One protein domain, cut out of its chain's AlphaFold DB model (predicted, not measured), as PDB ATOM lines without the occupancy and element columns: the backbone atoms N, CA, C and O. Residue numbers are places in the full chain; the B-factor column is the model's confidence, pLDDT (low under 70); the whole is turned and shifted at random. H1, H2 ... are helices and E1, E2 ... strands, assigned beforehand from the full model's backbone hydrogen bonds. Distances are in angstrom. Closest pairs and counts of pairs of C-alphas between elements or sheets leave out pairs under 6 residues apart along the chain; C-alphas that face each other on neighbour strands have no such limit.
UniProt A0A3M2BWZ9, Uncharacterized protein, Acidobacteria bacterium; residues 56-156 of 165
ATOM      1  N   ASP A  56       3.646 -12.376  42.120       70.06
ATOM      2  CA  ASP A  56       3.086 -11.943  40.840       70.06
ATOM      3  C   ASP A  56       2.725 -13.180  39.999       70.06
ATOM      4  O   ASP A  56       3.595 -13.888  39.492       70.06
ATOM      5  N   VAL A  57       1.427 -13.444  39.841       67.12
ATOM      6  CA  VAL A  57       0.898 -14.535  39.010       67.12
ATOM      7  C   VAL A  57       0.065 -13.925  37.892       67.12
ATOM      8  O   VAL A  57      -0.940 -13.275  38.155       67.12
ATOM      9  N   ALA A  58       0.480 -14.110  36.635       64.44
ATOM     10  CA  ALA A  58      -0.236 -13.588  35.460       64.44
ATOM     11  C   ALA A  58      -0.547 -12.071  35.513       64.44
ATOM     12  O   ALA A  58      -1.552 -11.617  34.975       64.44
ATOM     13  N   GLY A  59       0.316 -11.278  36.162       66.00
ATOM     14  CA  GLY A  59       0.115  -9.833  36.337       66.00
ATOM     15  C   GLY A  59      -0.797  -9.445  37.507       66.00
ATOM     16  O   GLY A  59      -1.069  -8.261  37.687       66.00
ATOM     17  N   MET A  60      -1.244 -10.411  38.314       67.12
ATOM     18  CA  MET A  60      -1.991 -10.192  39.552       67.12
ATOM     19  C   MET A  60      -1.080 -10.380  40.767       67.12
ATOM     20  O   MET A  60      -0.292 -11.325  40.810       67.12
ATOM     21  N   LYS A  61      -1.226  -9.515  41.778       74.31
ATOM     22  CA  LYS A  61      -0.562  -9.689  43.076       74.31
ATOM     23  C   LYS A  61      -1.396 -10.585  43.979       74.31
ATOM     24  O   LYS A  61      -2.536 -10.254  44.294       74.31
ATOM     25  N   VAL A  62      -0.812 -11.705  44.394       79.38
ATOM     26  CA  VAL A  62      -1.436 -12.682  45.291       79.38
ATOM     27  C   VAL A  62      -0.718 -12.668  46.634       79.38
ATOM     28  O   VAL A  62       0.507 -12.788  46.694       79.38
ATOM     29  N   TYR A  63      -1.493 -12.554  47.710       81.62
ATOM     30  CA  TYR A  63      -0.990 -12.602  49.077       81.62
ATOM     31  C   TYR A  63      -1.236 -13.995  49.648       81.62
ATOM     32  O   TYR A  63      -2.339 -14.537  49.556       81.62
ATOM     33  N   VAL A  64      -0.187 -14.593  50.209       83.19
ATOM     34  CA  VAL A  64      -0.221 -15.941  50.781       83.19
ATOM     35  C   VAL A  64       0.002 -15.835  52.283       83.19
ATOM     36  O   VAL A  64       0.880 -15.109  52.746       83.19
ATOM     37  N   ASP A  65      -0.826 -16.533  53.049       83.69
ATOM     38  CA  ASP A  65      -0.670 -16.672  54.489       83.69
ATOM     39  C   ASP A  65       0.588 -17.514  54.787       83.69
ATOM     40  O   ASP A  65       0.683 -18.649  54.308       83.69
ATOM     41  N   PRO A  66       1.562 -16.985  55.551       77.88
ATOM     42  CA  PRO A  66       2.805 -17.693  55.837       77.88
ATOM     43  C   PRO A  66       2.620 -18.933  56.723       77.88
ATOM     44  O   PRO A  66       3.459 -19.829  56.671       77.88
ATOM     45  N   GLU A  67       1.556 -19.009  57.526       83.38
ATOM     46  CA  GLU A  67       1.299 -20.152  58.406       83.38
ATOM     47  C   GLU A  67       0.598 -21.289  57.663       83.38
ATOM     48  O   GLU A  67       0.919 -22.463  57.859       83.38
ATOM     49  N   THR A  68      -0.360 -20.947  56.796       83.50
ATOM     50  CA  THR A  68      -1.215 -21.942  56.132       83.50
ATOM     51  C   THR A  68      -0.837 -22.227  54.682       83.50
ATOM     52  O   THR A  68      -1.298 -23.222  54.118       83.50
ATOM     53  N   GLY A  69      -0.027 -21.372  54.053       84.75
ATOM     54  CA  GLY A  69       0.328 -21.456  52.633       84.75
ATOM     55  C   GLY A  69      -0.847 -21.202  51.683       84.75
ATOM     56  O   GLY A  69      -0.729 -21.428  50.478       84.75
ATOM     57  N   LYS A  70      -1.998 -20.758  52.201       81.69
ATOM     58  CA  LYS A  70      -3.205 -20.485  51.414       81.69
ATOM     59  C   LYS A  70      -3.240 -19.029  50.970       81.69
ATOM     60  O   LYS A  70      -2.678 -18.153  51.621       81.69
ATOM     61  N   MET A  71      -3.936 -18.767  49.866       82.38
ATOM     62  CA  MET A  71      -4.230 -17.394  49.457       82.38
ATOM     63  C   MET A  71      -5.079 -16.711  50.528       82.38
ATOM     64  O   MET A  71      -6.028 -17.302  51.046       82.38
ATOM     65  N   ARG A  72      -4.741 -15.461  50.823       84.62
ATOM     66  CA  ARG A  72      -5.473 -14.595  51.744       84.62
ATOM     67  C   ARG A  72      -5.730 -13.238  51.088       84.62
ATOM     68  O   ARG A  72      -4.995 -12.859  50.171       84.62
ATOM     69  N   PRO A  73      -6.738 -12.484  51.548       81.56
ATOM     70  CA  PRO A  73      -6.824 -11.071  51.213       81.56
ATOM     71  C   PRO A  73      -5.573 -10.310  51.709       81.56
ATOM     72  O   PRO A  73      -4.928 -10.746  52.675       81.56
ATOM     73  N   PRO A  74      -5.209  -9.193  51.055       81.12
ATOM     74  CA  PRO A  74      -4.160  -8.301  51.550       81.12
ATOM     75  C   PRO A  74      -4.526  -7.727  52.926       81.12
ATOM     76  O   PRO A  74      -5.706  -7.534  53.223       81.12
ATOM     77  N   THR A  75      -3.524  -7.437  53.761       83.62
ATOM     78  CA  THR A  75      -3.728  -6.614  54.966       83.62
ATOM     79  C   THR A  75      -3.972  -5.154  54.582       83.62
ATOM     80  O   THR A  75      -3.766  -4.767  53.429       83.62
ATOM     81  N   LYS A  76      -4.384  -4.318  55.545       79.62
ATOM     82  CA  LYS A  76      -4.601  -2.882  55.315       79.62
ATOM     83  C   LYS A  76      -3.326  -2.197  54.815       79.62
ATOM     84  O   LYS A  76      -3.351  -1.527  53.791       79.62
ATOM     85  N   GLU A  77      -2.191  -2.463  55.456       80.44
ATOM     86  CA  GLU A  77      -0.896  -1.906  55.054       80.44
ATOM     87  C   GLU A  77      -0.481  -2.383  53.655       80.44
ATOM     88  O   GLU A  77       0.067  -1.625  52.855       80.44
ATOM     89  N   GLU A  78      -0.753  -3.645  53.320       79.81
ATOM     90  CA  GLU A  78      -0.463  -4.197  51.996       79.81
ATOM     91  C   GLU A  78      -1.360  -3.604  50.905       79.81
ATOM     92  O   GLU A  78      -0.890  -3.386  49.784       79.81
ATOM     93  N   ALA A  79      -2.626  -3.329  51.227       79.81
ATOM     94  CA  ALA A  79      -3.569  -2.658  50.341       79.81
ATOM     95  C   ALA A  79      -3.159  -1.198  50.096       79.81
ATOM     96  O   ALA A  79      -3.132  -0.764  48.944       79.81
ATOM     97  N   GLU A  80      -2.736  -0.472  51.133       80.69
ATOM     98  CA  GLU A  80      -2.212   0.894  51.013       80.69
ATOM     99  C   GLU A  80      -0.954   0.939  50.130       80.69
ATOM    100  O   GLU A  80      -0.828   1.785  49.235       80.69
ATOM    101  N   LEU A  81      -0.029  -0.010  50.321       81.81
ATOM    102  CA  LEU A  81       1.170  -0.145  49.488       81.81
ATOM    103  C   LEU A  81       0.822  -0.478  48.034       81.81
ATOM    104  O   LEU A  81       1.436   0.069  47.112       81.81
ATOM    105  N   LEU A  82      -0.174  -1.340  47.813       79.25
ATOM    106  CA  LEU A  82      -0.685  -1.642  46.479       79.25
ATOM    107  C   LEU A  82      -1.281  -0.390  45.830       79.25
ATOM    108  O   LEU A  82      -0.924  -0.063  44.698       79.25
ATOM    109  N   ALA A  83      -2.117   0.354  46.552       79.38
ATOM    110  CA  ALA A  83      -2.710   1.598  46.080       79.38
ATOM    111  C   ALA A  83      -1.628   2.627  45.713       79.38
ATOM    112  O   ALA A  83      -1.674   3.237  44.644       79.38
ATOM    113  N   ALA A  84      -0.606   2.798  46.555       82.44
ATOM    114  CA  ALA A  84       0.521   3.693  46.291       82.44
ATOM    115  C   ALA A  84       1.336   3.272  45.054       82.44
ATOM    116  O   ALA A  84       1.723   4.122  44.237       82.44
ATOM    117  N   ALA A  85       1.566   1.968  44.874       79.00
ATOM    118  CA  ALA A  85       2.241   1.426  43.699       79.00
ATOM    119  C   ALA A  85       1.424   1.664  42.419       79.00
ATOM    120  O   ALA A  85       1.970   2.159  41.429       79.00
ATOM    121  N   LEU A  86       0.112   1.407  42.456       76.69
ATOM    122  CA  LEU A  86      -0.805   1.661  41.342       76.69
ATOM    123  C   LEU A  86      -0.847   3.151  40.984       76.69
ATOM    124  O   LEU A  86      -0.673   3.499  39.816       76.69
ATOM    125  N   ARG A  87      -0.967   4.053  41.969       77.69
ATOM    126  CA  ARG A  87      -0.891   5.507  41.735       77.69
ATOM    127  C   ARG A  87       0.423   5.884  41.050       77.69
ATOM    128  O   ARG A  87       0.420   6.599  40.055       77.69
ATOM    129  N   THR A  88       1.553   5.363  41.521       79.44
ATOM    130  CA  THR A  88       2.867   5.676  40.934       79.44
ATOM    131  C   THR A  88       3.006   5.166  39.498       79.44
ATOM    132  O   THR A  88       3.583   5.848  38.647       79.44
ATOM    133  N   GLN A  89       2.489   3.971  39.220       75.19
ATOM    134  CA  GLN A  89       2.577   3.343  37.908       75.19
ATOM    135  C   GLN A  89       1.639   4.004  36.896       75.19
ATOM    136  O   GLN A  89       2.067   4.318  35.785       75.19
ATOM    137  N   PHE A  90       0.390   4.254  37.289       70.88
ATOM    138  CA  PHE A  90      -0.666   4.666  36.371       70.88
ATOM    139  C   PHE A  90      -0.891   6.183  36.310       70.88
ATOM    140  O   PHE A  90      -1.223   6.686  35.245       70.88
ATOM    141  N   MET A  91      -0.616   6.933  37.386       69.31
ATOM    142  CA  MET A  91      -0.820   8.396  37.442       69.31
ATOM    143  C   MET A  91       0.448   9.207  37.129       69.31
ATOM    144  O   MET A  91       0.463  10.440  37.232       69.31
ATOM    145  N   ARG A  92       1.566   8.563  36.759       64.81
ATOM    146  CA  ARG A  92       2.770   9.299  36.340       64.81
ATOM    147  C   ARG A  92       2.410  10.182  35.142       64.81
ATOM    148  O   ARG A  92       1.932   9.680  34.131       64.81
ATOM    149  N   LYS A  93       2.722  11.484  35.224       52.97
ATOM    150  CA  LYS A  93       2.409  12.562  34.245       52.97
ATOM    151  C   LYS A  93       2.881  12.345  32.784       52.97
ATOM    152  O   LYS A  93       2.794  13.262  31.973       52.97
ATOM    153  N   GLY A  94       3.392  11.165  32.433       51.19
ATOM    154  CA  GLY A  94       3.704  10.749  31.063       51.19
ATOM    155  C   GLY A  94       3.053   9.432  30.618       51.19
ATOM    156  O   GLY A  94       3.281   9.033  29.482       51.19
ATOM    157  N   PHE A  95       2.290   8.757  31.486       49.44
ATOM    158  CA  PHE A  95       1.638   7.470  31.212       49.44
ATOM    159  C   PHE A  95       0.167   7.636  30.777       49.44
ATOM    160  O   PHE A  95      -0.309   6.899  29.911       49.44
ATOM    161  N   HIS A  96      -0.477   8.726  31.208       53.41
ATOM    162  CA  HIS A  96      -1.518   9.374  30.411       53.41
ATOM    163  C   HIS A  96      -0.834   9.900  29.151       53.41
ATOM    164  O   HIS A  96      -0.235  10.983  29.154       53.41
ATOM    165  N   ALA A  97      -0.804   9.093  28.090       51.56
ATOM    166  CA  ALA A  97      -0.333   9.543  26.793       51.56
ATOM    167  C   ALA A  97      -1.060  10.857  26.506       51.56
ATOM    168  O   ALA A  97      -2.283  10.857  26.409       51.56
ATOM    169  N   LYS A  98      -0.326  11.978  26.453       52.44
ATOM    170  CA  LYS A  98      -0.853  13.306  26.119       52.44
ATOM    171  C   LYS A  98      -1.687  13.180  24.842       52.44
ATOM    172  O   LYS A  98      -1.088  13.269  23.785       52.44
ATOM    173  N   ARG A  99      -3.002  12.925  24.937       53.59
ATOM    174  CA  ARG A  99      -3.873  12.507  23.820       53.59
ATOM    175  C   ARG A  99      -3.161  11.570  22.839       53.59
ATOM    176  O   ARG A  99      -2.544  12.083  21.919       53.59
ATOM    177  N   SER A 100      -3.249  10.249  23.041       55.22
ATOM    178  CA  SER A 100      -2.922   9.196  22.050       55.22
ATOM    179  C   SER A 100      -2.020   9.678  20.902       55.22
ATOM    180  O   SER A 100      -2.517  10.311  19.962       55.22
ATOM    181  N   ALA A 101      -0.710   9.418  20.965       61.78
ATOM    182  CA  ALA A 101       0.167   9.766  19.848       61.78
ATOM    183  C   ALA A 101      -0.473   9.218  18.562       61.78
ATOM    184  O   ALA A 101      -0.799   8.029  18.504       61.78
ATOM    185  N   GLY A 102      -0.761  10.109  17.605       73.06
ATOM    186  CA  GLY A 102      -1.487   9.753  16.388       73.06
ATOM    187  C   GLY A 102      -0.842   8.554  15.683       73.06
ATOM    188  O   GLY A 102       0.330   8.255  15.928       73.06
ATOM    189  N   PRO A 103      -1.586   7.845  14.820       85.12
ATOM    190  CA  PRO A 103      -1.088   6.631  14.186       85.12
ATOM    191  C   PRO A 103       0.253   6.876  13.480       85.12
ATOM    192  O   PRO A 103       0.395   7.794  12.673       85.12
ATOM    193  N   VAL A 104       1.241   6.035  13.783       87.19
ATOM    194  CA  VAL A 104       2.540   5.980  13.112       87.19
ATOM    195  C   VAL A 104       2.433   4.991  11.961       87.19
ATOM    196  O   VAL A 104       2.149   3.810  12.171       87.19
ATOM    197  N   PHE A 105       2.674   5.482  10.748       91.94
ATOM    198  CA  PHE A 105       2.662   4.685   9.526       91.94
ATOM    199  C   PHE A 105       4.078   4.206   9.211       91.94
ATOM    200  O   PHE A 105       4.985   5.004   8.964       91.94
ATOM    201  N   HIS A 106       4.272   2.892   9.208       92.81
ATOM    202  CA  HIS A 106       5.547   2.262   8.887       92.81
ATOM    203  C   HIS A 106       5.667   2.033   7.382       92.81
ATOM    204  O   HIS A 106       4.679   1.787   6.692       92.81
ATOM    205  N   LYS A 107       6.900   2.036   6.858       92.75
ATOM    206  CA  LYS A 107       7.168   1.768   5.429       92.75
ATOM    207  C   LYS A 107       6.694   0.382   4.967       92.75
ATOM    208  O   LYS A 107       6.496   0.179   3.777       92.75
ATOM    209  N   SER A 108       6.507  -0.552   5.900       93.56
ATOM    210  CA  SER A 108       5.941  -1.883   5.664       93.56
ATOM    211  C   SER A 108       4.420  -1.891   5.457       93.56
ATOM    212  O   SER A 108       3.862  -2.950   5.194       93.56
ATOM    213  N   GLY A 109       3.738  -0.750   5.609       93.38
ATOM    214  CA  GLY A 109       2.273  -0.657   5.597       93.38
ATOM    215  C   GLY A 109       1.615  -0.915   6.958       93.38
ATOM    216  O   GLY A 109       0.399  -0.803   7.076       93.38
ATOM    217  N   VAL A 110       2.396  -1.228   7.997       94.31
ATOM    218  CA  VAL A 110       1.896  -1.380   9.373       94.31
ATOM    219  C   VAL A 110       1.532  -0.011   9.955       94.31
ATOM    220  O   VAL A 110       2.246   0.969   9.741       94.31
ATOM    221  N   ILE A 111       0.447   0.047  10.729       90.81
ATOM    222  CA  ILE A 111       0.023   1.231  11.484       90.81
ATOM    223  C   ILE A 111       0.100   0.892  12.973       90.81
ATOM    224  O   ILE A 111      -0.467  -0.110  13.402       90.81
ATOM    225  N   SER A 112       0.788   1.714  13.764       85.00
ATOM    226  CA  SER A 112       0.868   1.552  15.222       85.00
ATOM    227  C   SER A 112       0.460   2.834  15.934       85.00
ATOM    228  O   SER A 112       0.888   3.909  15.526       85.00
ATOM    229  N   ALA A 113      -0.293   2.738  17.025       82.06
ATOM    230  CA  ALA A 113      -0.614   3.874  17.884       82.06
ATOM    231  C   ALA A 113      -0.182   3.572  19.319       82.06
ATOM    232  O   ALA A 113      -0.328   2.445  19.791       82.06
ATOM    233  N   VAL A 114       0.346   4.584  20.010       77.94
ATOM    234  CA  VAL A 114       0.591   4.487  21.451       77.94
ATOM    235  C   VAL A 114      -0.693   4.895  22.157       77.94
ATOM    236  O   VAL A 114      -1.083   6.066  22.126       77.94
ATOM    237  N   VAL A 115      -1.349   3.920  22.778       74.75
ATOM    238  CA  VAL A 115      -2.511   4.144  23.638       74.75
ATOM    239  C   VAL A 115      -2.041   4.389  25.070       74.75
ATOM    240  O   VAL A 115      -1.141   3.709  25.561       74.75
ATOM    241  N   GLY A 116      -2.593   5.422  25.703       75.00
ATOM    242  CA  GLY A 116      -2.349   5.714  27.115       75.00
ATOM    243  C   GLY A 116      -3.164   4.807  28.033       75.00
ATOM    244  O   GLY A 116      -3.988   4.017  27.575       75.00
ATOM    245  N   THR A 117      -2.979   4.969  29.337       75.44
ATOM    246  CA  THR A 117      -3.746   4.255  30.374       75.44
ATOM    247  C   THR A 117      -5.239   4.458  30.335       75.44
ATOM    248  O   THR A 117      -5.973   3.607  30.817       75.44
ATOM    249  N   ASP A 118      -5.682   5.570  29.766       76.56
ATOM    250  CA  ASP A 118      -7.095   5.932  29.696       76.56
ATOM    251  C   ASP A 118      -7.898   4.938  28.830       76.56
ATOM    252  O   ASP A 118      -9.123   4.951  28.845       76.56
ATOM    253  N   PHE A 119      -7.207   4.073  28.076       77.75
ATOM    254  CA  PHE A 119      -7.785   2.994  27.272       77.75
ATOM    255  C   PHE A 119      -7.655   1.607  27.924       77.75
ATOM    256  O   PHE A 119      -7.944   0.607  27.272       77.75
ATOM    257  N   LEU A 120      -7.159   1.523  29.163       80.94
ATOM    258  CA  LEU A 120      -7.103   0.271  29.917       80.94
ATOM    259  C   LEU A 120      -8.409   0.059  30.679       80.94
ATOM    260  O   LEU A 120      -8.926   0.990  31.292       80.94
ATOM    261  N   ASP A 121      -8.879  -1.183  30.696       83.31
ATOM    262  CA  ASP A 121      -9.930  -1.640  31.600       83.31
ATOM    263  C   ASP A 121      -9.301  -2.381  32.783       83.31
ATOM    264  O   ASP A 121      -8.375  -3.181  32.616       83.31
ATOM    265  N   PHE A 122      -9.816  -2.122  33.981       82.81
ATOM    266  CA  PHE A 122      -9.374  -2.749  35.220       82.81
ATOM    267  C   PHE A 122     -10.494  -3.628  35.770       82.81
ATOM    268  O   PHE A 122     -11.613  -3.162  35.949       82.81
ATOM    269  N   SER A 123     -10.202  -4.897  36.056       85.00
ATOM    270  CA  SER A 123     -11.165  -5.818  36.668       85.00
ATOM    271  C   SER A 123     -10.934  -5.927  38.173       85.00
ATOM    272  O   SER A 123      -9.839  -6.275  38.612       85.00
ATOM    273  N   PHE A 124     -11.984  -5.687  38.952       82.94
ATOM    274  CA  PHE A 124     -12.009  -5.801  40.405       82.94
ATOM    275  C   PHE A 124     -12.900  -6.959  40.811       82.94
ATOM    276  O   PHE A 124     -14.074  -6.983  40.457       82.94
ATOM    277  N   ALA A 125     -12.351  -7.902  41.568       83.75
ATOM    278  CA  ALA A 125     -13.123  -8.963  42.193       83.75
ATOM    279  C   ALA A 125     -13.258  -8.671  43.690       83.75
ATOM    280  O   ALA A 125     -12.249  -8.474  44.366       83.75
ATOM    281  N   HIS A 126     -14.484  -8.672  44.205       81.88
ATOM    282  CA  HIS A 126     -14.760  -8.557  45.633       81.88
ATOM    283  C   HIS A 126     -15.670  -9.691  46.100       81.88
ATOM    284  O   HIS A 126     -16.480 -10.220  45.337       81.88
ATOM    285  N   ILE A 127     -15.507 -10.081  47.361       80.31
ATOM    286  CA  ILE A 127     -16.311 -11.120  47.999       80.31
ATOM    287  C   ILE A 127     -17.419 -10.417  48.784       80.31
ATOM    288  O   ILE A 127     -17.133  -9.650  49.702       80.31
ATOM    289  N   ALA A 128     -18.677 -10.649  48.415       80.06
ATOM    290  CA  ALA A 128     -19.829 -10.137  49.147       80.06
ATOM    291  C   ALA A 128     -20.013 -10.855  50.493       80.06
ATOM    292  O   ALA A 128     -19.446 -11.918  50.754       80.06
ATOM    293  N   ARG A 129     -20.859 -10.284  51.362       79.38
ATOM    294  CA  ARG A 129     -21.163 -10.840  52.696       79.38
ATOM    295  C   ARG A 129     -21.742 -12.256  52.662       79.38
ATOM    296  O   ARG A 129     -21.602 -12.988  53.634       79.38
ATOM    297  N   ASP A 130     -22.389 -12.632  51.567       84.12
ATOM    298  CA  ASP A 130     -22.931 -13.975  51.344       84.12
ATOM    299  C   ASP A 130     -21.885 -14.975  50.809       84.12
ATOM    300  O   ASP A 130     -22.209 -16.134  50.556       84.12
ATOM    301  N   GLY A 131     -20.630 -14.543  50.647       78.19
ATOM    302  CA  GLY A 131     -19.530 -15.344  50.117       78.19
ATOM    303  C   GLY A 131     -19.501 -15.430  48.589       78.19
ATOM    304  O   GLY A 131     -18.630 -16.109  48.043       78.19
ATOM    305  N   SER A 132     -20.419 -14.762  47.883       80.69
ATOM    306  CA  SER A 132     -20.385 -14.699  46.423       80.69
ATOM    307  C   SER A 132     -19.279 -13.758  45.929       80.69
ATOM    308  O   SER A 132     -18.914 -12.789  46.594       80.69
ATOM    309  N   VAL A 133     -18.704 -14.064  44.762       84.38
ATOM    310  CA  VAL A 133     -17.684 -13.222  44.117       84.38
ATOM    311  C   VAL A 133     -18.360 -12.357  43.066       84.38
ATOM    312  O   VAL A 133     -18.963 -12.873  42.123       84.38
ATOM    313  N   HIS A 134     -18.204 -11.047  43.198       84.69
ATOM    314  CA  HIS A 134     -18.626 -10.079  42.199       84.69
ATOM    315  C   HIS A 134     -17.412  -9.518  41.480       84.69
ATOM    316  O   HIS A 134     -16.404  -9.191  42.105       84.69
ATOM    317  N   VAL A 135     -17.526  -9.412  40.158       86.56
ATOM    318  CA  VAL A 135     -16.485  -8.840  39.308       86.56
ATOM    319  C   VAL A 135     -17.034  -7.596  38.633       86.56
ATOM    320  O   VAL A 135     -18.081  -7.651  37.988       86.56
ATOM    321  N   GLU A 136     -16.310  -6.494  38.762       87.69
ATOM    322  CA  GLU A 136     -16.614  -5.226  38.113       87.69
ATOM    323  C   GLU A 136     -15.450  -4.810  37.216       87.69
ATOM    324  O   GLU A 136     -14.289  -4.890  37.615       87.69
ATOM    325  N   CYS A 137     -15.753  -4.381  35.992       88.00
ATOM    326  CA  CYS A 137     -14.762  -3.820  35.083       88.00
ATOM    327  C   CYS A 137     -14.927  -2.307  35.055       88.00
ATOM    328  O   CYS A 137     -15.997  -1.811  34.702       88.00
ATOM    329  N   VAL A 138     -13.865  -1.590  35.401       88.00
ATOM    330  CA  VAL A 138     -13.864  -0.134  35.469       88.00
ATOM    331  C   VAL A 138     -12.862   0.420  34.455       88.00
ATOM    332  O   VAL A 138     -11.697   0.010  34.468       88.00
ATOM    333  N   PRO A 139     -13.291   1.335  33.569       85.06
ATOM    334  CA  PRO A 139     -12.406   1.924  32.580       85.06
ATOM    335  C   PRO A 139     -11.502   2.981  33.215       85.06
ATOM    336  O   PRO A 139     -11.944   3.818  34.006       85.06
ATOM    337  N   GLY A 140     -10.247   2.985  32.785       81.69
ATOM    338  CA  GLY A 140      -9.270   4.003  33.134       81.69
ATOM    339  C   GLY A 140      -8.731   3.900  34.569       81.69
ATOM    340  O   GLY A 140      -9.329   3.291  35.461       81.69
ATOM    341  N   PRO A 141      -7.555   4.496  34.811       79.94
ATOM    342  CA  PRO A 141      -6.873   4.393  36.094       79.94
ATOM    343  C   PRO A 141      -7.576   5.170  37.216       79.94
ATOM    344  O   PRO A 141      -7.451   4.791  38.376       79.94
ATOM    345  N   GLU A 142      -8.327   6.230  36.909       82.12
ATOM    346  CA  GLU A 142      -9.096   6.989  37.903       82.12
ATOM    347  C   GLU A 142     -10.204   6.136  38.519       82.12
ATOM    348  O   GLU A 142     -10.358   6.101  39.739       82.12
ATOM    349  N   GLY A 143     -10.952   5.415  37.680       81.69
ATOM    350  CA  GLY A 143     -11.995   4.514  38.149       81.69
ATOM    351  C   GLY A 143     -11.416   3.358  38.964       81.69
ATOM    352  O   GLY A 143     -11.954   3.009  40.008       81.69
ATOM    353  N   ALA A 144     -10.260   2.835  38.554       81.50
ATOM    354  CA  ALA A 144      -9.550   1.811  39.308       81.50
ATOM    355  C   ALA A 144      -9.124   2.277  40.713       81.50
ATOM    356  O   ALA A 144      -9.268   1.532  41.679       81.50
ATOM    357  N   LEU A 145      -8.628   3.510  40.851       80.81
ATOM    358  CA  LEU A 145      -8.249   4.063  42.155       80.81
ATOM    359  C   LEU A 145      -9.452   4.252  43.077       80.81
ATOM    360  O   LEU A 145      -9.360   3.901  44.250       80.81
ATOM    361  N   ALA A 146     -10.579   4.723  42.539       82.06
ATOM    362  CA  ALA A 146     -11.810   4.873  43.312       82.06
ATOM    363  C   ALA A 146     -12.293   3.534  43.899       82.06
ATOM    364  O   ALA A 146     -12.758   3.495  45.036       82.06
ATOM    365  N   MET A 147     -12.131   2.424  43.166       81.50
ATOM    366  CA  MET A 147     -12.479   1.089  43.670       81.50
ATOM    367  C   MET A 147     -11.579   0.643  44.827       81.50
ATOM    368  O   MET A 147     -12.061   0.055  45.795       81.50
ATOM    369  N   VAL A 148     -10.275   0.927  44.746       76.31
ATOM    370  CA  VAL A 148      -9.329   0.591  45.821       76.31
ATOM    371  C   VAL A 148      -9.642   1.399  47.082       76.31
ATOM    372  O   VAL A 148      -9.745   0.815  48.155       76.31
ATOM    373  N   GLU A 149      -9.875   2.705  46.943       73.81
ATOM    374  CA  GLU A 149     -10.214   3.604  48.059       73.81
ATOM    375  C   GLU A 149     -11.553   3.230  48.719       73.81
ATOM    376  O   GLU A 149     -11.655   3.179  49.941       73.81
ATOM    377  N   ALA A 150     -12.578   2.872  47.936       70.44
ATOM    378  CA  ALA A 150     -13.869   2.432  48.478       70.44
ATOM    379  C   ALA A 150     -13.779   1.113  49.269       70.44
ATOM    380  O   ALA A 150     -14.593   0.856  50.157       70.44
ATOM    381  N   THR A 151     -12.788   0.273  48.961       64.38
ATOM    382  CA  THR A 151     -12.561  -0.984  49.683       64.38
ATOM    383  C   THR A 151     -11.942  -0.730  51.064       64.38
ATOM    384  O   THR A 151     -12.202  -1.496  51.991       64.38
ATOM    385  N   GLU A 152     -11.193   0.365  51.248       56.84
ATOM    386  CA  GLU A 152     -10.613   0.749  52.547       56.84
ATOM    387  C   GLU A 152     -11.695   1.089  53.583       56.84
ATOM    388  O   GLU A 152     -11.557   0.736  54.754       56.84
ATOM    389  N   GLU A 153     -12.808   1.694  53.157       49.56
ATOM    390  CA  GLU A 153     -13.910   2.076  54.050       49.56
ATOM    391  C   GLU A 153     -14.745   0.866  54.517       49.56
ATOM    392  O   GLU A 153     -15.338   0.881  55.595       49.56
ATOM    393  N   GLN A 154     -14.766  -0.228  53.748       47.38
ATOM    394  CA  GLN A 154     -15.566  -1.416  54.075       47.38
ATOM    395  C   GLN A 154     -14.872  -2.409  55.017       47.38
ATOM    396  O   GLN A 154     -15.551  -3.250  55.609       47.38
ATOM    397  N   VAL A 155     -13.552  -2.309  55.197       50.84
ATOM    398  CA  VAL A 155     -12.796  -3.166  56.132       50.84
ATOM    399  C   VAL A 155     -12.948  -2.698  57.590       50.84
ATOM    400  O   VAL A 155     -12.705  -3.475  58.509       50.84
ATOM    401  N   GLU A 156     -13.423  -1.471  57.830       46.56
ATOM    402  CA  GLU A 156     -13.564  -0.909  59.185       46.56
ATOM    403  C   GLU A 156     -14.817  -1.386  59.937       46.56
ATOM    404  O   GLU A 156     -15.006  -1.024  61.093       46.56
TER     405      GLU A 156
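This is residues 56 to 156 of the 165 residues of an uncharacterized protein of Acidobacteria bacterium (UniProt A0A3M2BWZ9). Two helices, H1 and H2, lie side by side and run opposite ways, and a hairpin of two long strands, E4 and E5, packs on another side of H2; a second hairpin, E2 and E3, reaches away from this body as an arm at one end and makes much of the length. A looped stretch with E1, before H1, stands off from the other named parts, and the body is loose. The printed part has 101 residues, with two named helices and five named strands in the order E1, H1, E2, E3, E4, E5, H2; each of the two hairpins is an antiparallel sheet of two strands, and the class is mixed, helices and strands. The whole is loose, with a radius of gyration of the C-alphas of 17.6 A, and spans 57 by 27 by 25 A.

Strand E1, residues 60 to 64, begins at C-alpha 60 at (-1.991, -10.192, 39.552). Helix H1, residues 76 to 90, measures 20.8 A from first to last C-alpha. Strands E2, residues 101 to 105, and E3, residues 111 to 114, measure 11.8 A and 10.5 A. Strand E4, residues 121 to 127, measures 20.0 A and begins at C-alpha 121 at (-9.930, -1.640, 31.600). Strand E5, residues 133 to 139, measures 19.8 A. Helix H2, residues 140 to 154, measures 22.5 A and ends at C-alpha 154 at (-15.566, -1.416, 54.075).

E1 pairs with no named strand, but residues 56 to 57 pair antiparallel with its residues 60 to 61, and its residues 63 to 64 with residues 71 to 72. E1 and H1 are apart. H1 and H2 touch, with the C-alphas of Phe 90 and Pro 141 closest at 6.2 A, and run opposite ways at a shallow tilt of 11 degrees. E2 and E3 form a hairpin, antiparallel at 159 degrees, with N 104 and O 112 within hydrogen-bond range at 2.8 A. E4 and E5 form a hairpin, antiparallel at 158 degrees, with N 124 and O 136 at 2.8 A and N 134 and O 126 at 2.9 A, both within hydrogen-bond range. The closest C-alphas of E4 and H2 are those of Asp 121 and Gly 140, 5.9 A apart. H1 is apart from E4 and from E5. In H1 every O i to N i+4 pair is within hydrogen-bond range, and in H2 9 of 11 are.

The two C-alphas farthest apart are those of Lys 107 and Glu 156, at 57.7 A. The printed part has no cut. The link from E1 to H1, 11 residues, is long. The mean pLDDT of the printed part is 76.6, and it is under 70 at residues 57 to 60, 91 to 101 and 151 to 156.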